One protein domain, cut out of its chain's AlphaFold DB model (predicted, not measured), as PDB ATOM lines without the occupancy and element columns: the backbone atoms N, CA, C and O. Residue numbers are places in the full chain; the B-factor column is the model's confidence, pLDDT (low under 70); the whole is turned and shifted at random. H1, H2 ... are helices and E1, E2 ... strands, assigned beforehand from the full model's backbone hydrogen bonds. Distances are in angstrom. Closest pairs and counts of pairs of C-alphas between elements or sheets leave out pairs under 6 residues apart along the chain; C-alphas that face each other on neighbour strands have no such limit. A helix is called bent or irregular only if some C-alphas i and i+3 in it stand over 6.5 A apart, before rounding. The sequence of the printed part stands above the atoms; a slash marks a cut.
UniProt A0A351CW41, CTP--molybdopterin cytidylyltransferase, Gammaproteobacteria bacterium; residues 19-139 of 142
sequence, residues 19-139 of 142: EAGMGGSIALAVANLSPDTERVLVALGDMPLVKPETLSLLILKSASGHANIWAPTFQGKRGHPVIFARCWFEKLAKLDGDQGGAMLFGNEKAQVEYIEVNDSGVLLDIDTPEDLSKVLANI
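AT A GLANCE: This is residues 19 to 139 of the 142 residues of the protein "CTP--molybdopterin cytidylyltransferase" of Gammaproteobacteria bacterium (UniProt A0A351CW41). A mixed four-stranded sheet makes the core, with the long helix H2 packed slantwise over one face and the short helix H4 crossing the opposite face. H1 and H3 pack on each other near the E1 edge of the sheet, while H6 lies far out at one end of the longest axis, away from the other named elements. The printed part has 121 residues, with six named helices and four named strands in the order H1, E1, H2, E2, E3, H3, H4, E4, H5, H6. The strands stand side by side as E1, E3, E2, E4, antiparallel but for the parallel pair E2 and E4; the class is mixed, helices and strands. The whole is compact, with a radius of gyration of the C-alphas of 14.8 A, and its C-alphas span 43 by 36 by 26 A.

HOW THE PARTS SIT: Begin with H1, residues 22 to 31, and look ahead to H3, residues 86 to 92: they touch, with C-alphas 27 and 92 the closest at 5.5 A, and run opposite ways at a steep tilt of 46 degrees. Next comes E1, residues 39 to 42, an edge strand and the antiparallel neighbour of E3, residues 82 to 85; there N 42 and O 82 are 2.8 A apart, within hydrogen-bond range. H2, residues 52 to 64, is on the sheet at a height of 7.7 A and lies over E2, residues 69 to 74; on the local plane it stands at 39 degrees to E2, slantwise to the strands. The closest C-alphas of H2 and E2 are those of Ser 62 and Trp 70, 6.6 A apart. E1, H2 and E2 form a split strand-helix-strand unit, two strands running the same way with E3 between them in the sheet, and its crossover is left-handed. E2 and E3 form a hairpin, with N 70 and O 83 within hydrogen-bond range at 2.9 A. H4, residues 101 to 106, is on the opposite face from H2, at a height of 9.1 A, and runs across the strands at 87 degrees to E2 on the local plane. The other edge strand is E4, residues 112 to 116, parallel to E2, with N 73 and O 115 within hydrogen-bond range at 2.8 A. H5, residues 120 to 123, only grazes the sheet; H6, residues 129 to 138, is not on it and is apart from H5. In H1 and H2 every O i to N i+4 pair is within hydrogen-bond range; H6 has 5 of 6, H3 has 1 of 3 beside 3 of 4 O i to N i+3 pairs, H4 has 0 of 2 beside 3 of 3, and H5 is too short for an O i to N i+4 pair.

IN THESE COORDINATES: Find C-alpha 22 at (222.479, 274.296, 197.141); from there H1 runs 14.5 A to C-alpha 31. H2, the longest helix, starts at C-alpha 52 at (211.916, 266.660, 177.676) and covers 18.8 A. E2, the longest strand, covers 16.6 A, and E4 covers 12.7 A. Look at C-alphas 87 and 90, 7.2 A apart, where H3 is irregular. H6 covers 14.6 A and ends at C-alpha 138 at (204.498, 282.809, 175.560).

THE WHOLE: The C-alphas farthest apart are those of Pro 35 and Ala 137, at 44.0 A. The printed part runs from residue 19 to 139 with no cut, and no link between named elements is long. Mean pLDDT of the printed part is 90.1; look for values under 70 at residues 132 to 139.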
ATOM      1  N   GLU A  19     219.359 276.017 204.374       77.38
ATOM      2  CA  GLU A  19     219.827 277.406 204.503       77.38
ATOM      3  C   GLU A  19     221.331 277.561 204.234       77.38
ATOM      4  O   GLU A  19     221.796 278.660 203.961       77.38
ATOM      5  N   ALA A  20     222.093 276.463 204.271       72.88
ATOM      6  CA  ALA A  20     223.520 276.446 203.969       72.88
ATOM      7  C   ALA A  20     223.824 276.309 202.464       72.88
ATOM      8  O   ALA A  20     224.943 275.952 202.115       72.88
ATOM      9  N   GLY A  21     222.847 276.559 201.586       80.38
ATOM     10  CA  GLY A  21     223.025 276.633 200.135       80.38
ATOM     11  C   GLY A  21     222.824 275.316 199.371       80.38
ATOM     12  O   GLY A  21     222.629 274.234 199.938       80.38
ATOM     13  N   MET A  22     222.832 275.412 198.034       85.25
ATOM     14  CA  MET A  22     222.479 274.296 197.141       85.25
ATOM     15  C   MET A  22     223.474 273.125 197.185       85.25
ATOM     16  O   MET A  22     223.095 271.985 196.893       85.25
ATOM     17  N   GLY A  23     224.735 273.390 197.548       87.12
ATOM     18  CA  GLY A  23     225.807 272.396 197.565       87.12
ATOM     19  C   GLY A  23     225.486 271.230 198.495       87.12
ATOM     20  O   GLY A  23     225.620 270.071 198.101       87.12
ATOM     21  N   GLY A  24     224.928 271.525 199.674       89.38
ATOM     22  CA  GLY A  24     224.522 270.504 200.643       89.38
ATOM     23  C   GLY A  24     223.421 269.571 200.124       89.38
ATOM     24  O   GLY A  24     223.435 268.375 200.411       89.38
ATOM     25  N   SER A  25     222.496 270.081 199.307       91.19
ATOM     26  CA  SER A  25     221.429 269.266 198.708       91.19
ATOM     27  C   SER A  25     221.973 268.321 197.634       91.19
ATOM     28  O   SER A  25     221.595 267.149 197.602       91.19
ATOM     29  N   ILE A  26     222.901 268.793 196.794       92.50
ATOM     30  CA  ILE A  26     223.581 267.942 195.804       92.50
ATOM     31  C   ILE A  26     224.425 266.880 196.513       92.50
ATOM     32  O   ILE A  26     224.350 265.704 196.158       92.50
ATOM     33  N   ALA A  27     225.193 267.275 197.531       92.88
ATOM     34  CA  ALA A  27     226.028 266.360 198.298       92.88
ATOM     35  C   ALA A  27     225.197 265.249 198.955       92.88
ATOM     36  O   ALA A  27     225.529 264.069 198.821       92.88
ATOM     37  N   LEU A  28     224.075 265.614 199.590       93.44
ATOM     38  CA  LEU A  28     223.135 264.666 200.186       93.44
ATOM     39  C   LEU A  28     222.570 263.692 199.145       93.44
ATOM     40  O   LEU A  28     222.524 262.488 199.402       93.44
ATOM     41  N   ALA A  29     222.156 264.194 197.979       93.38
ATOM     42  CA  ALA A  29     221.617 263.358 196.911       93.38
ATOM     43  C   ALA A  29     222.663 262.366 196.388       93.38
ATOM     44  O   ALA A  29     222.389 261.169 196.327       93.38
ATOM     45  N   VAL A  30     223.877 262.836 196.084       94.06
ATOM     46  CA  VAL A  30     224.964 261.996 195.557       94.06
ATOM     47  C   VAL A  30     225.396 260.925 196.560       94.06
ATOM     48  O   VAL A  30     225.637 259.788 196.162       94.06
ATOM     49  N   ALA A  31     225.432 261.246 197.857       92.94
ATOM     50  CA  ALA A  31     225.757 260.286 198.912       92.94
ATOM     51  C   ALA A  31     224.715 259.160 199.081       92.94
ATOM     52  O   ALA A  31     225.028 258.130 199.674       92.94
ATOM     53  N   ASN A  32     223.494 259.343 198.564       93.81
ATOM     54  CA  ASN A  32     222.395 258.374 198.635       93.81
ATOM     55  C   ASN A  32     222.120 257.665 197.294       93.81
ATOM     56  O   ASN A  32     221.130 256.940 197.175       93.81
ATOM     57  N   LEU A  33     222.961 257.869 196.273       94.00
ATOM     58  CA  LEU A  33     222.841 257.147 195.005       94.00
ATOM     59  C   LEU A  33     223.202 255.666 195.172       94.00
ATOM     60  O   LEU A  33     224.008 255.291 196.024       94.00
ATOM     61  N   SER A  34     222.628 254.820 194.313       93.44
ATOM     62  CA  SER A  34     222.989 253.402 194.261       93.44
ATOM     63  C   SER A  34     224.480 253.239 193.930       93.44
ATOM     64  O   SER A  34     225.000 253.972 193.078       93.44
ATOM     65  N   PRO A  35     225.173 252.241 194.510       91.25
ATOM     66  CA  PRO A  35     226.543 251.912 194.137       91.25
ATOM     67  C   PRO A  35     226.734 251.654 192.643       91.25
ATOM     68  O   PRO A  35     227.846 251.859 192.171       91.25
ATOM     69  N   ASP A  36     225.688 251.299 191.890       95.12
ATOM     70  CA  ASP A  36     225.732 251.031 190.442       95.12
ATOM     71  C   ASP A  36     225.454 252.273 189.567       95.12
ATOM     72  O   ASP A  36     225.637 252.236 188.352       95.12
ATOM     73  N   THR A  37     225.115 253.426 190.156       96.19
ATOM     74  CA  THR A  37     224.855 254.671 189.413       96.19
ATOM     75  C   THR A  37     226.108 255.242 188.732       96.19
ATOM     76  O   THR A  37     227.002 255.784 189.373       96.19
ATOM     77  N   GLU A  38     226.174 255.182 187.402       96.00
ATOM     78  CA  GLU A  38     227.332 255.671 186.633       96.00
ATOM     79  C   GLU A  38     227.359 257.184 186.403       96.00
ATOM     80  O   GLU A  38     228.422 257.759 186.160       96.00
ATOM     81  N   ARG A  39     226.190 257.825 186.396       96.38
ATOM     82  CA  ARG A  39     226.018 259.236 186.038       96.38
ATOM     83  C   ARG A  39     224.852 259.824 186.823       96.38
ATOM     84  O   ARG A  39     223.908 259.109 187.146       96.38
ATOM     85  N   VAL A  40     224.902 261.125 187.088       96.38
ATOM     86  CA  VAL A  40     223.795 261.880 187.685       96.38
ATOM     87  C   VAL A  40     223.465 263.078 186.806       96.38
ATOM     88  O   VAL A  40     224.372 263.793 186.386       96.38
ATOM     89  N   LEU A  41     222.180 263.287 186.519       96.06
ATOM     90  CA  LEU A  41     221.670 264.504 185.889       96.06
ATOM     91  C   LEU A  41     221.171 265.435 186.991       96.06
ATOM     92  O   LEU A  41     220.310 265.057 187.780       96.06
ATOM     93  N   VAL A  42     221.714 266.647 187.043       94.62
ATOM     94  CA  VAL A  42     221.326 267.682 188.003       94.62
ATOM     95  C   VAL A  42     220.515 268.744 187.270       94.62
ATOM     96  O   VAL A  42     221.053 269.480 186.436       94.62
ATOM     97  N   ALA A  43     219.224 268.811 187.589       92.25
ATOM     98  CA  ALA A  43     218.292 269.834 187.125       92.25
ATOM     99  C   ALA A  43     217.921 270.775 188.275       92.25
ATOM    100  O   ALA A  43     217.889 270.354 189.433       92.25
ATOM    101  N   LEU A  44     217.662 272.040 187.949       89.12
ATOM    102  CA  LEU A  44     217.194 273.030 188.913       89.12
ATOM    103  C   LEU A  44     215.661 273.005 188.966       89.12
ATOM    104  O   LEU A  44     215.004 272.777 187.949       89.12
ATOM    105  N   GLY A  45     215.096 273.170 190.163       86.19
ATOM    106  CA  GLY A  45     213.648 273.052 190.385       86.19
ATOM    107  C   GLY A  45     212.830 274.222 189.824       86.19
ATOM    108  O   GLY A  45     211.626 274.093 189.632       86.19
ATOM    109  N   ASP A  46     213.495 275.334 189.544       86.81
ATOM    110  CA  ASP A  46     212.987 276.607 189.026       86.81
ATOM    111  C   ASP A  46     213.085 276.722 187.494       86.81
ATOM    112  O   ASP A  46     212.728 277.754 186.932       86.81
ATOM    113  N   MET A  47     213.498 275.659 186.791       89.44
ATOM    114  CA  MET A  47     213.617 275.632 185.326       89.44
ATOM    115  C   MET A  47     212.579 274.707 184.660       89.44
ATOM    116  O   MET A  47     212.944 273.747 183.972       89.44
ATOM    117  N   PRO A  48     211.262 274.960 184.812       87.38
ATOM    118  CA  PRO A  48     210.216 274.062 184.314       87.38
ATOM    119  C   PRO A  48     210.079 274.052 182.784       87.38
ATOM    120  O   PRO A  48     209.347 273.232 182.239       87.38
ATOM    121  N   LEU A  49     210.748 274.971 182.081       91.62
ATOM    122  CA  LEU A  49     210.659 275.113 180.625       91.62
ATOM    123  C   LEU A  49     211.697 274.303 179.858       91.62
ATOM    124  O   LEU A  49     211.667 274.312 178.628       91.62
ATOM    125  N   VAL A  50     212.613 273.626 180.556       94.12
ATOM    126  CA  VAL A  50     213.529 272.688 179.909       94.12
ATOM    127  C   VAL A  50     212.705 271.598 179.235       94.12
ATOM    128  O   VAL A  50     211.911 270.901 179.870       94.12
ATOM    129  N   LYS A  51     212.910 271.433 177.931       95.12
ATOM    130  CA  LYS A  51     212.151 270.478 177.134       95.12
ATOM    131  C   LYS A  51     212.551 269.034 177.467       95.12
ATOM    132  O   LYS A  51     213.745 268.744 177.595       95.12
ATOM    133  N   PRO A  52     211.601 268.083 177.521       95.12
ATOM    134  CA  PRO A  52     211.916 266.660 177.676       95.12
ATOM    135  C   PRO A  52     212.878 266.124 176.601       95.12
ATOM    136  O   PRO A  52     213.701 265.245 176.871       95.12
ATOM    137  N   GLU A  53     212.826 266.676 175.386       97.19
ATOM    138  CA  GLU A  53     213.738 266.336 174.291       97.19
ATOM    139  C   GLU A  53     215.190 266.697 174.627       97.19
ATOM    140  O   GLU A  53     216.100 265.931 174.305       97.19
ATOM    141  N   THR A  54     215.413 267.814 175.329       97.56
ATOM    142  CA  THR A  54     216.737 268.215 175.826       97.56
ATOM    143  C   THR A  54     217.265 267.183 176.820       97.56
ATOM    144  O   THR A  54     218.400 266.727 176.682       97.56
ATOM    145  N   LEU A  55     216.435 266.742 177.773       96.56
ATOM    146  CA  LEU A  55     216.813 265.702 178.741       96.56
ATOM    147  C   LEU A  55     217.206 264.400 178.034       96.56
ATOM    148  O   LEU A  55     218.259 263.823 178.305       96.56
ATOM    149  N   SER A  56     216.373 263.973 177.087       97.06
ATOM    150  CA  SER A  56     216.563 262.740 176.322       97.06
ATOM    151  C   SER A  56     217.856 262.780 175.505       97.06
ATOM    152  O   SER A  56     218.612 261.806 175.479       97.06
ATOM    153  N   LEU A  57     218.148 263.924 174.880       97.19
ATOM    154  CA  LEU A  57     219.371 264.128 174.113       97.19
ATOM    155  C   LEU A  57     220.617 264.097 175.002       97.19
ATOM    156  O   LEU A  57     221.586 263.425 174.648       97.19
ATOM    157  N   LEU A  58     220.597 264.776 176.155       97.50
ATOM    158  CA  LEU A  58     221.710 264.748 177.110       97.50
ATOM    159  C   LEU A  58     221.996 263.317 177.579       97.50
ATOM    160  O   LEU A  58     223.150 262.889 177.573       97.50
ATOM    161  N   ILE A  59     220.954 262.552 177.923       96.69
ATOM    162  CA  ILE A  59     221.086 261.149 178.340       96.69
ATOM    163  C   ILE A  59     221.721 260.318 177.218       96.69
ATOM    164  O   ILE A  59     222.727 259.645 177.454       96.69
ATOM    165  N   LEU A  60     221.199 260.417 175.992       96.88
ATOM    166  CA  LEU A  60     221.708 259.690 174.825       96.88
ATOM    167  C   LEU A  60     223.186 260.004 174.538       96.88
ATOM    168  O   LEU A  60     223.991 259.100 174.291       96.88
ATOM    169  N   LYS A  61     223.555 261.287 174.579       96.69
ATOM    170  CA  LYS A  61     224.938 261.735 174.379       96.69
ATOM    171  C   LYS A  61     225.850 261.247 175.495       96.69
ATOM    172  O   LYS A  61     226.922 260.721 175.214       96.69
ATOM    173  N   SER A  62     225.391 261.290 176.743       96.62
ATOM    174  CA  SER A  62     226.180 260.798 177.874       96.62
ATOM    175  C   SER A  62     226.451 259.292 177.831       96.62
ATOM    176  O   SER A  62     227.496 258.842 178.304       96.62
ATOM    177  N   ALA A  63     225.542 258.514 177.238       94.44
ATOM    178  CA  ALA A  63     225.686 257.069 177.091       94.44
ATOM    179  C   ALA A  63     226.672 256.666 175.981       94.44
ATOM    180  O   ALA A  63     227.239 255.579 176.037       94.44
ATOM    181  N   SER A  64     226.871 257.526 174.978       91.81
ATOM    182  CA  SER A  64     227.701 257.243 173.796       91.81
ATOM    183  C   SER A  64     229.023 258.018 173.760       91.81
ATOM    184  O   SER A  64     229.922 257.668 172.996       91.81
ATOM    185  N   GLY A  65     229.147 259.071 174.569       85.44
ATOM    186  CA  GLY A  65     230.317 259.938 174.639       85.44
ATOM    187  C   GLY A  65     231.403 259.448 175.599       85.44
ATOM    188  O   GLY A  65     231.184 258.587 176.448       85.44
ATOM    189  N   HIS A  66     232.582 260.063 175.482       91.56
ATOM    190  CA  HIS A  66     233.747 259.820 176.351       91.56
ATOM    191  C   HIS A  66     234.011 260.967 177.338       91.56
ATOM    192  O   HIS A  66     234.961 260.904 178.113       91.56
ATOM    193  N   ALA A  67     233.201 262.028 177.280       97.12
ATOM    194  CA  ALA A  67     233.253 263.129 178.229       97.12
ATOM    195  C   ALA A  67     232.915 262.647 179.650       97.12
ATOM    196  O   ALA A  67     232.507 261.508 179.875       97.12
ATOM    197  N   ASN A  68     233.103 263.521 180.632       97.56
ATOM    198  CA  ASN A  68     232.715 263.255 182.015       97.56
ATOM    199  C   ASN A  68     231.785 264.329 182.599       97.56
ATOM    200  O   ASN A  68     231.317 264.178 183.731       97.56
ATOM    201  N   ILE A  69     231.487 265.369 181.814       98.25
ATOM    202  CA  ILE A  69     230.452 266.372 182.060       98.25
ATOM    203  C   ILE A  69     229.719 266.630 180.737       98.25
ATOM    204  O   ILE A  69     230.365 266.860 179.717       98.25
ATOM    205  N   TRP A  70     228.386 266.641 180.754       98.19
ATOM    206  CA  TRP A  70     227.566 267.012 179.595       98.19
ATOM    207  C   TRP A  70     226.626 268.142 179.973       98.19
ATOM    208  O   TRP A  70     225.925 268.048 180.980       98.19
ATOM    209  N   ALA A  71     226.605 269.199 179.169       97.88
ATOM    210  CA  ALA A  71     225.754 270.356 179.409       97.88
ATOM    211  C   ALA A  71     225.146 270.861 178.096       97.88
ATOM    212  O   ALA A  71     225.844 270.892 177.077       97.88
ATOM    213  N   PRO A  72     223.874 271.287 178.095       97.94
ATOM    214  CA  PRO A  72     223.273 271.892 176.928       97.94
ATOM    215  C   PRO A  72     223.845 273.294 176.707       97.94
ATOM    216  O   PRO A  72     224.219 273.999 177.653       97.94
ATOM    217  N   THR A  73     223.870 273.715 175.450       98.12
ATOM    218  CA  THR A  73     224.076 275.108 175.062       98.12
ATOM    219  C   THR A  73     222.925 275.587 174.195       98.12
ATOM    220  O   THR A  73     222.376 274.831 173.398       98.12
ATOM    221  N   PHE A  74     222.548 276.850 174.358       97.62
ATOM    222  CA  PHE A  74     221.621 277.530 173.461       97.62
ATOM    223  C   PHE A  74     222.247 278.856 173.049       97.62
ATOM    224  O   PHE A  74     222.577 279.687 173.900       97.62
ATOM    225  N   GLN A  75     222.451 279.042 171.745       96.06
ATOM    226  CA  GLN A  75     223.065 280.245 171.180       96.06
ATOM    227  C   GLN A  75     224.438 280.551 171.807       96.06
ATOM    228  O   GLN A  75     224.758 281.695 172.137       96.06
ATOM    229  N   GLY A  76     225.248 279.505 172.013       94.50
ATOM    230  CA  GLY A  76     226.602 279.613 172.566       94.50
ATOM    231  C   GLY A  76     226.678 279.851 174.078       94.50
ATOM    232  O   GLY A  76     227.777 279.987 174.616       94.50
ATOM    233  N   LYS A  77     225.545 279.884 174.788       96.19
ATOM    234  CA  LYS A  77     225.506 279.984 176.252       96.19
ATOM    235  C   LYS A  77     225.244 278.617 176.868       96.19
ATOM    236  O   LYS A  77     224.311 277.933 176.461       96.19
ATOM    237  N   ARG A  78     226.051 278.235 177.863       96.00
ATOM    238  CA  ARG A  78     225.850 277.019 178.666       96.00
ATOM    239  C   ARG A  78     224.609 277.164 179.540       96.00
ATOM    240  O   ARG A  78     224.490 278.157 180.252       96.00
ATOM    241  N   GLY A  79     223.776 276.132 179.537       94.56
ATOM    242  CA  GLY A  79     222.588 276.024 180.368       94.56
ATOM    243  C   GLY A  79     222.565 274.803 181.284       94.56
ATOM    244  O   GLY A  79     223.573 274.120 181.486       94.56
ATOM    245  N   HIS A  80     221.373 274.539 181.806       94.50
ATOM    246  CA  HIS A  80     221.004 273.381 182.612       94.50
ATOM    247  C   HIS A  80     219.993 272.500 181.860       94.50
ATOM    248  O   HIS A  80     219.310 272.983 180.956       94.50
ATOM    249  N   PRO A  81     219.853 271.215 182.224       95.75
ATOM    250  CA  PRO A  81     220.544 270.499 183.300       95.75
ATOM    251  C   PRO A  81     221.931 269.997 182.904       95.75
ATOM    252  O   PRO A  81     222.282 269.962 181.731       95.75
ATOM    253  N   VAL A  82     222.721 269.574 183.890       97.00
ATOM    254  CA  VAL A  82     224.089 269.077 183.671       97.00
ATOM    255  C   VAL A  82     224.200 267.628 184.119       97.00
ATOM    256  O   VAL A  82     223.762 267.283 185.215       97.00
ATOM    257  N   ILE A  83     224.815 266.781 183.292       97.75
ATOM    258  CA  ILE A  83     225.158 265.405 183.659       97.75
ATOM    259  C   ILE A  83     226.607 265.355 184.132       97.75
ATOM    260  O   ILE A  83     227.501 265.838 183.440       97.75
ATOM    261  N   PHE A  84     226.841 264.704 185.269       97.62
ATOM    262  CA  PHE A  84     228.171 264.411 185.797       97.62
ATOM    263  C   PHE A  84     228.396 262.900 185.856       97.62
ATOM    264  O   PHE A  84     227.560 262.156 186.373       97.62
ATOM    265  N   ALA A  85     229.541 262.442 185.353       97.56
ATOM    266  CA  ALA A  85     229.963 261.051 185.494       97.56
ATOM    267  C   ALA A  85     230.394 260.717 186.933       97.56
ATOM    268  O   ALA A  85     230.800 261.594 187.701       97.56
ATOM    269  N   ARG A  86     230.389 259.423 187.274       96.38
ATOM    270  CA  ARG A  86     230.770 258.883 188.591       96.38
ATOM    271  C   ARG A  86     232.107 259.396 189.118       96.38
ATOM    272  O   ARG A  86     232.247 259.577 190.324       96.38
ATOM    273  N   CYS A  87     233.082 259.672 188.249       96.12
ATOM    274  CA  CYS A  87     234.381 260.217 188.663       96.12
ATOM    275  C   CYS A  87     234.275 261.555 189.418       96.12
ATOM    276  O   CYS A  87     235.209 261.940 190.117       96.12
ATOM    277  N   TRP A  88     233.144 262.258 189.302       96.75
ATOM    278  CA  TRP A  88     232.863 263.492 190.026       96.75
ATOM    279  C   TRP A  88     232.119 263.285 191.344       96.75
ATOM    280  O   TRP A  88     232.046 264.229 192.125       96.75
ATOM    281  N   PHE A  89     231.598 262.090 191.637       96.19
ATOM    282  CA  PHE A  89     230.715 261.873 192.789       96.19
ATOM    283  C   PHE A  89     231.406 262.180 194.115       96.19
ATOM    284  O   PHE A  89     230.808 262.830 194.962       96.19
ATOM    285  N   GLU A  90     232.684 261.827 194.278       94.44
ATOM    286  CA  GLU A  90     233.435 262.178 195.492       94.44
ATOM    287  C   GLU A  90     233.581 263.689 195.699       94.44
ATOM    288  O   GLU A  90     233.639 264.154 196.835       94.44
ATOM    289  N   LYS A  91     233.674 264.466 194.612       94.31
ATOM    290  CA  LYS A  91     233.734 265.931 194.683       94.31
ATOM    291  C   LYS A  91     232.348 266.520 194.920       94.31
ATOM    292  O   LYS A  91     232.217 267.404 195.756       94.31
ATOM    293  N   LEU A  92     231.325 266.001 194.240       94.69
ATOM    294  CA  LEU A  92     229.933 266.416 194.423       94.69
ATOM    295  C   LEU A  92     229.429 266.130 195.847       94.69
ATOM    296  O   LEU A  92     228.754 266.964 196.434       94.69
ATOM    297  N   ALA A  93     229.814 264.996 196.436       93.06
ATOM    298  CA  ALA A  93     229.481 264.614 197.811       93.06
ATOM    299  C   ALA A  93     230.147 265.500 198.882       93.06
ATOM    300  O   ALA A  93     229.805 265.398 200.057       93.06
ATOM    301  N   LYS A  94     231.111 266.344 198.492       91.44
ATOM    302  CA  LYS A  94     231.820 267.283 199.372       91.44
ATOM    303  C   LYS A  94     231.416 268.740 199.134       91.44
ATOM    304  O   LYS A  94     232.054 269.621 199.696       91.44
ATOM    305  N   LEU A  95     230.418 268.990 198.283       90.50
ATOM    306  CA  LEU A  95     229.905 270.340 198.072       90.50
ATOM    307  C   LEU A  95     229.281 270.888 199.356       90.50
ATOM    308  O   LEU A  95     228.601 270.174 200.093       90.50
ATOM    309  N   ASP A  96     229.491 272.176 199.576       84.44
ATOM    310  CA  ASP A  96     228.941 272.951 200.676       84.44
ATOM    311  C   ASP A  96     228.576 274.364 200.203       84.44
ATOM    312  O   ASP A  96     228.930 274.786 199.096       84.44
ATOM    313  N   GLY A  97     227.834 275.099 201.031       83.38
ATOM    314  CA  GLY A  97     227.466 276.469 200.695       83.38
ATOM    315  C   GLY A  97     226.625 276.557 199.419       83.38
ATOM    316  O   GLY A  97     225.930 275.623 198.999       83.38
ATOM    317  N   ASP A  98     226.785 277.683 198.736       79.12
ATOM    318  CA  ASP A  98     226.175 277.951 197.433       79.12
ATOM    319  C   ASP A  98     226.957 277.324 196.263       79.12
ATOM    320  O   ASP A  98     226.652 277.572 195.095       79.12
ATOM    321  N   GLN A  99     227.978 276.500 196.539       74.50
ATOM    322  CA  GLN A  99     228.764 275.858 195.490       74.50
ATOM    323  C   GLN A  99     227.956 274.736 194.830       74.50
ATOM    324  O   GLN A  99     227.830 273.626 195.345       74.50
ATOM    325  N   GLY A 100     227.423 275.018 193.644       82.19
ATOM    326  CA  GLY A 100     226.836 274.005 192.773       82.19
ATOM    327  C   GLY A 100     227.881 273.221 191.971       82.19
ATOM    328  O   GLY A 100     229.065 273.563 191.911       82.19
ATOM    329  N   GLY A 101     227.422 272.213 191.224       83.25
ATOM    330  CA  GLY A 101     228.274 271.429 190.313       83.25
ATOM    331  C   GLY A 101     228.980 272.257 189.223       83.25
ATOM    332  O   GLY A 101     229.921 271.778 188.592       83.25
ATOM    333  N   ALA A 102     228.583 273.520 189.027       85.56
ATOM    334  CA  ALA A 102     229.217 274.463 188.109       85.56
ATOM    335  C   ALA A 102     230.724 274.657 188.367       85.56
ATOM    336  O   ALA A 102     231.464 274.898 187.412       85.56
ATOM    337  N   MET A 103     231.194 274.495 189.610       85.75
ATOM    338  CA  MET A 103     232.622 274.600 189.941       85.75
ATOM    339  C   MET A 103     233.485 273.541 189.237       85.75
ATOM    340  O   MET A 103     234.672 273.757 188.999       85.75
ATOM    341  N   LEU A 104     232.897 272.395 188.871       91.62
ATOM    342  CA  LEU A 104     233.631 271.292 188.251       91.62
ATOM    343  C   LEU A 104     234.067 271.600 186.819       91.62
ATOM    344  O   LEU A 104     235.030 271.006 186.352       91.62
ATOM    345  N   PHE A 105     233.430 272.561 186.144       91.06
ATOM    346  CA  PHE A 105     233.773 272.936 184.769       91.06
ATOM    347  C   PHE A 105     235.167 273.563 184.645       91.06
ATOM    348  O   PHE A 105     235.786 273.456 183.594       91.06
ATOM    349  N   GLY A 106     235.665 274.207 185.706       89.75
ATOM    350  CA  GLY A 106     237.015 274.780 185.739       89.75
ATOM    351  C   GLY A 106     238.103 273.783 186.147       89.75
ATOM    352  O   GLY A 106     239.265 274.164 186.263       89.75
ATOM    353  N   ASN A 107     237.751 272.525 186.426       93.88
ATOM    354  CA  ASN A 107     238.723 271.526 186.847       93.88
ATOM    355  C   ASN A 107     239.528 271.001 185.649       93.88
ATOM    356  O   ASN A 107     238.963 270.690 184.611       93.88
ATOM    357  N   GLU A 108     240.833 270.798 185.820       91.81
ATOM    358  CA  GLU A 108     241.719 270.260 184.772       91.81
ATOM    359  C   GLU A 108     241.281 268.889 184.220       91.81
ATOM    360  O   GLU A 108     241.560 268.558 183.072       91.81
ATOM    361  N   LYS A 109     240.581 268.083 185.033       93.94
ATOM    362  CA  LYS A 109     240.076 266.760 184.642       93.94
ATOM    363  C   LYS A 109     238.708 266.832 183.963       93.94
ATOM    364  O   LYS A 109     238.181 265.790 183.570       93.94
ATOM    365  N   ALA A 110     238.109 268.018 183.860       96.25
ATOM    366  CA  ALA A 110     236.815 268.217 183.228       96.25
ATOM    367  C   ALA A 110     236.930 268.044 181.717       96.25
ATOM    368  O   ALA A 110     237.533 268.848 181.012       96.25
ATOM    369  N   GLN A 111     236.312 266.978 181.222       97.38
ATOM    370  CA  GLN A 111     236.086 266.762 179.805       97.38
ATOM    371  C   GLN A 111     234.619 267.063 179.563       97.38
ATOM    372  O   GLN A 111     233.753 266.239 179.860       97.38
ATOM    373  N   VAL A 112     234.356 268.287 179.112       97.50
ATOM    374  CA  VAL A 112     233.000 268.801 178.937       97.50
ATOM    375  C   VAL A 112     232.574 268.624 177.489       97.50
ATOM    376  O   VAL A 112     233.234 269.121 176.578       97.50
ATOM    377  N   GLU A 113     231.447 267.955 177.280       97.69
ATOM    378  CA  GLU A 113     230.740 267.958 176.005       97.69
ATOM    379  C   GLU A 113     229.580 268.954 176.080       97.69
ATOM    380  O   GLU A 113     228.640 268.795 176.866       97.69
ATOM    381  N   TYR A 114     229.666 270.000 175.260       97.75
ATOM    382  CA  TYR A 114     228.591 270.968 175.078       97.75
ATOM    383  C   TYR A 114     227.668 270.511 173.954       97.75
ATOM    384  O   TYR A 114     228.123 270.224 172.844       97.75
ATOM    385  N   ILE A 115     226.373 270.437 174.245       97.69
ATOM    386  CA  ILE A 115     225.361 269.917 173.327       97.69
ATOM    387  C   ILE A 115     224.445 271.068 172.934       97.69
ATOM    388  O   ILE A 115     223.594 271.482 173.718       97.69
ATOM    389  N   GLU A 116     224.617 271.584 171.718       97.88
ATOM    390  CA  GLU A 116     223.748 272.647 171.213       97.88
ATOM    391  C   GLU A 116     222.321 272.118 171.030       97.88
ATOM    392  O   GLU A 116     222.093 271.105 170.361       97.88
ATOM    393  N   VAL A 117     221.360 272.819 171.624       97.62
ATOM    394  CA  VAL A 117     219.930 272.507 171.567       97.62
ATOM    395  C   VAL A 117     219.151 273.695 171.024       97.62
ATOM    396  O   VAL A 117     219.593 274.829 171.125       97.62
ATOM    397  N   ASN A 118     217.960 273.455 170.472       96.69
ATOM    398  CA  ASN A 118     217.006 274.518 170.143       96.69
ATOM    399  C   ASN A 118     215.961 274.657 171.264       96.69
ATOM    400  O   ASN A 118     214.761 274.400 171.094       96.69
ATOM    401  N   ASP A 119     216.458 274.985 172.450       95.69
ATOM    402  CA  ASP A 119     215.676 275.066 173.672       95.69
ATOM    403  C   ASP A 119     216.191 276.211 174.542       95.69
ATOM    404  O   ASP A 119     217.215 276.084 175.202       95.69
ATOM    405  N   SER A 120     215.482 277.339 174.545       94.56
ATOM    406  CA  SER A 120     215.817 278.464 175.420       94.56
ATOM    407  C   SER A 120     215.542 278.166 176.895       94.56
ATOM    408  O   SER A 120     216.083 278.865 177.746       94.56
ATOM    409  N   GLY A 121     214.732 277.144 177.210       93.44
ATOM    410  CA  GLY A 121     214.412 276.749 178.582       93.44
ATOM    411  C   GLY A 121     215.643 276.351 179.391       93.44
ATOM    412  O   GLY A 121     215.656 276.523 180.602       93.44
ATOM    413  N   VAL A 122     216.725 275.929 178.727       95.38
ATOM    414  CA  VAL A 122     218.008 275.601 179.374       95.38
ATOM    415  C   VAL A 122     218.716 276.805 179.992       95.38
ATOM    416  O   VAL A 122     219.678 276.616 180.734       95.38
ATOM    417  N   LEU A 123     218.285 278.030 179.677       93.38
ATOM    418  CA  LEU A 123     218.860 279.281 180.183       93.38
ATOM    419  C   LEU A 123     217.884 280.093 181.046       93.38
ATOM    420  O   LEU A 123     218.229 281.214 181.411       93.38
ATOM    421  N   LEU A 124     216.667 279.595 181.281       88.00
ATOM    422  CA  LEU A 124     215.594 280.349 181.926       88.00
ATOM    423  C   LEU A 124     215.219 279.713 183.264       88.00
ATOM    424  O   LEU A 124     214.559 278.673 183.298       88.00
ATOM    425  N   ASP A 125     215.629 280.371 184.339       86.81
ATOM    426  CA  ASP A 125     215.151 280.205 185.705       86.81
ATOM    427  C   ASP A 125     213.925 281.098 185.963       86.81
ATOM    428  O   ASP A 125     213.767 282.181 185.392       86.81
ATOM    429  N   ILE A 126     212.993 280.604 186.779       83.25
ATOM    430  CA  ILE A 126     211.792 281.332 187.197       83.25
ATOM    431  C   ILE A 126     211.882 281.581 188.702       83.25
ATOM    432  O   ILE A 126     211.357 280.809 189.503       83.25
ATOM    433  N   ASP A 127     212.515 282.694 189.069       81.56
ATOM    434  CA  ASP A 127     212.679 283.103 190.470       81.56
ATOM    435  C   ASP A 127     211.552 284.016 190.964       81.56
ATOM    436  O   ASP A 127     211.264 284.079 192.163       81.56
ATOM    437  N   THR A 128     210.903 284.748 190.051       76.56
ATOM    438  CA  THR A 128     209.893 285.757 190.397       76.56
ATOM    439  C   THR A 128     208.530 285.492 189.746       76.56
ATOM    440  O   THR A 128     208.447 284.919 188.651       76.56
ATOM    441  N   PRO A 129     207.418 285.936 190.368       74.56
ATOM    442  CA  PRO A 129     206.095 285.906 189.737       74.56
ATOM    443  C   PRO A 129     206.042 286.647 188.389       74.56
ATOM    444  O   PRO A 129     205.271 286.289 187.492       74.56
ATOM    445  N   GLU A 130     206.864 287.682 188.222       72.69
ATOM    446  CA  GLU A 130     207.010 288.421 186.973       72.69
ATOM    447  C   GLU A 130     207.649 287.560 185.876       72.69
ATOM    448  O   GLU A 130     207.217 287.625 184.720       72.69
ATOM    449  N   ASP A 131     208.629 286.724 186.219       71.81
ATOM    450  CA  ASP A 131     209.236 285.781 185.276       71.81
ATOM    451  C   ASP A 131     208.232 284.712 184.853       71.81
ATOM    452  O   ASP A 131     208.083 284.446 183.657       71.81
ATOM    453  N   LEU A 132     207.418 284.221 185.792       69.94
ATOM    454  CA  LEU A 132     206.311 283.320 185.477       69.94
ATOM    455  C   LEU A 132     205.304 283.971 184.513       69.94
ATOM    456  O   LEU A 132     204.846 283.334 183.566       69.94
ATOM    457  N   SER A 133     204.988 285.254 184.697       66.12
ATOM    458  CA  SER A 133     204.042 285.978 183.836       66.12
ATOM    459  C   SER A 133     204.555 286.139 182.398       66.12
ATOM    460  O   SER A 133     203.792 285.961 181.445       66.12
ATOM    461  N   LYS A 134     205.854 286.419 182.215       65.75
ATOM    462  CA  LYS A 134     206.494 286.483 180.884       65.75
ATOM    463  C   LYS A 134     206.473 285.128 180.179       65.75
ATOM    464  O   LYS A 134     206.299 285.063 178.963       65.75
ATOM    465  N   VAL A 135     206.634 284.054 180.945       65.38
ATOM    466  CA  VAL A 135     206.595 282.678 180.450       65.38
ATOM    467  C   VAL A 135     205.179 282.282 180.040       65.38
ATOM    468  O   VAL A 135     204.976 281.838 178.911       65.38
ATOM    469  N   LEU A 136     204.184 282.511 180.901       63.97
ATOM    470  CA  LEU A 136     202.780 282.194 180.618       63.97
ATOM    471  C   LEU A 136     202.241 282.956 179.398       63.97
ATOM    472  O   LEU A 136     201.459 282.400 178.634       63.97
ATOM    473  N   ALA A 137     202.696 284.189 179.155       60.00
ATOM    474  CA  ALA A 137     202.329 284.947 177.956       60.00
ATOM    475  C   ALA A 137     202.834 284.311 176.641       60.00
ATOM    476  O   ALA A 137     202.226 284.512 175.587       60.00
ATOM    477  N   ASN A 138     203.917 283.525 176.701       55.12
ATOM    478  CA  ASN A 138     204.498 282.809 175.560       55.12
ATOM    479  C   ASN A 138     203.974 281.370 175.412       55.12
ATOM    480  O   ASN A 138     204.113 280.780 174.341       55.12
ATOM    481  N   ILE A 139     203.324 280.819 176.442       55.78
ATOM    482  CA  ILE A 139     202.589 279.551 176.375       55.78
ATOM    483  C   ILE A 139     201.161 279.872 175.910       55.78
ATOM    484  O   ILE A 139     200.215 279.900 176.695       55.78
TER     485      ILE A 139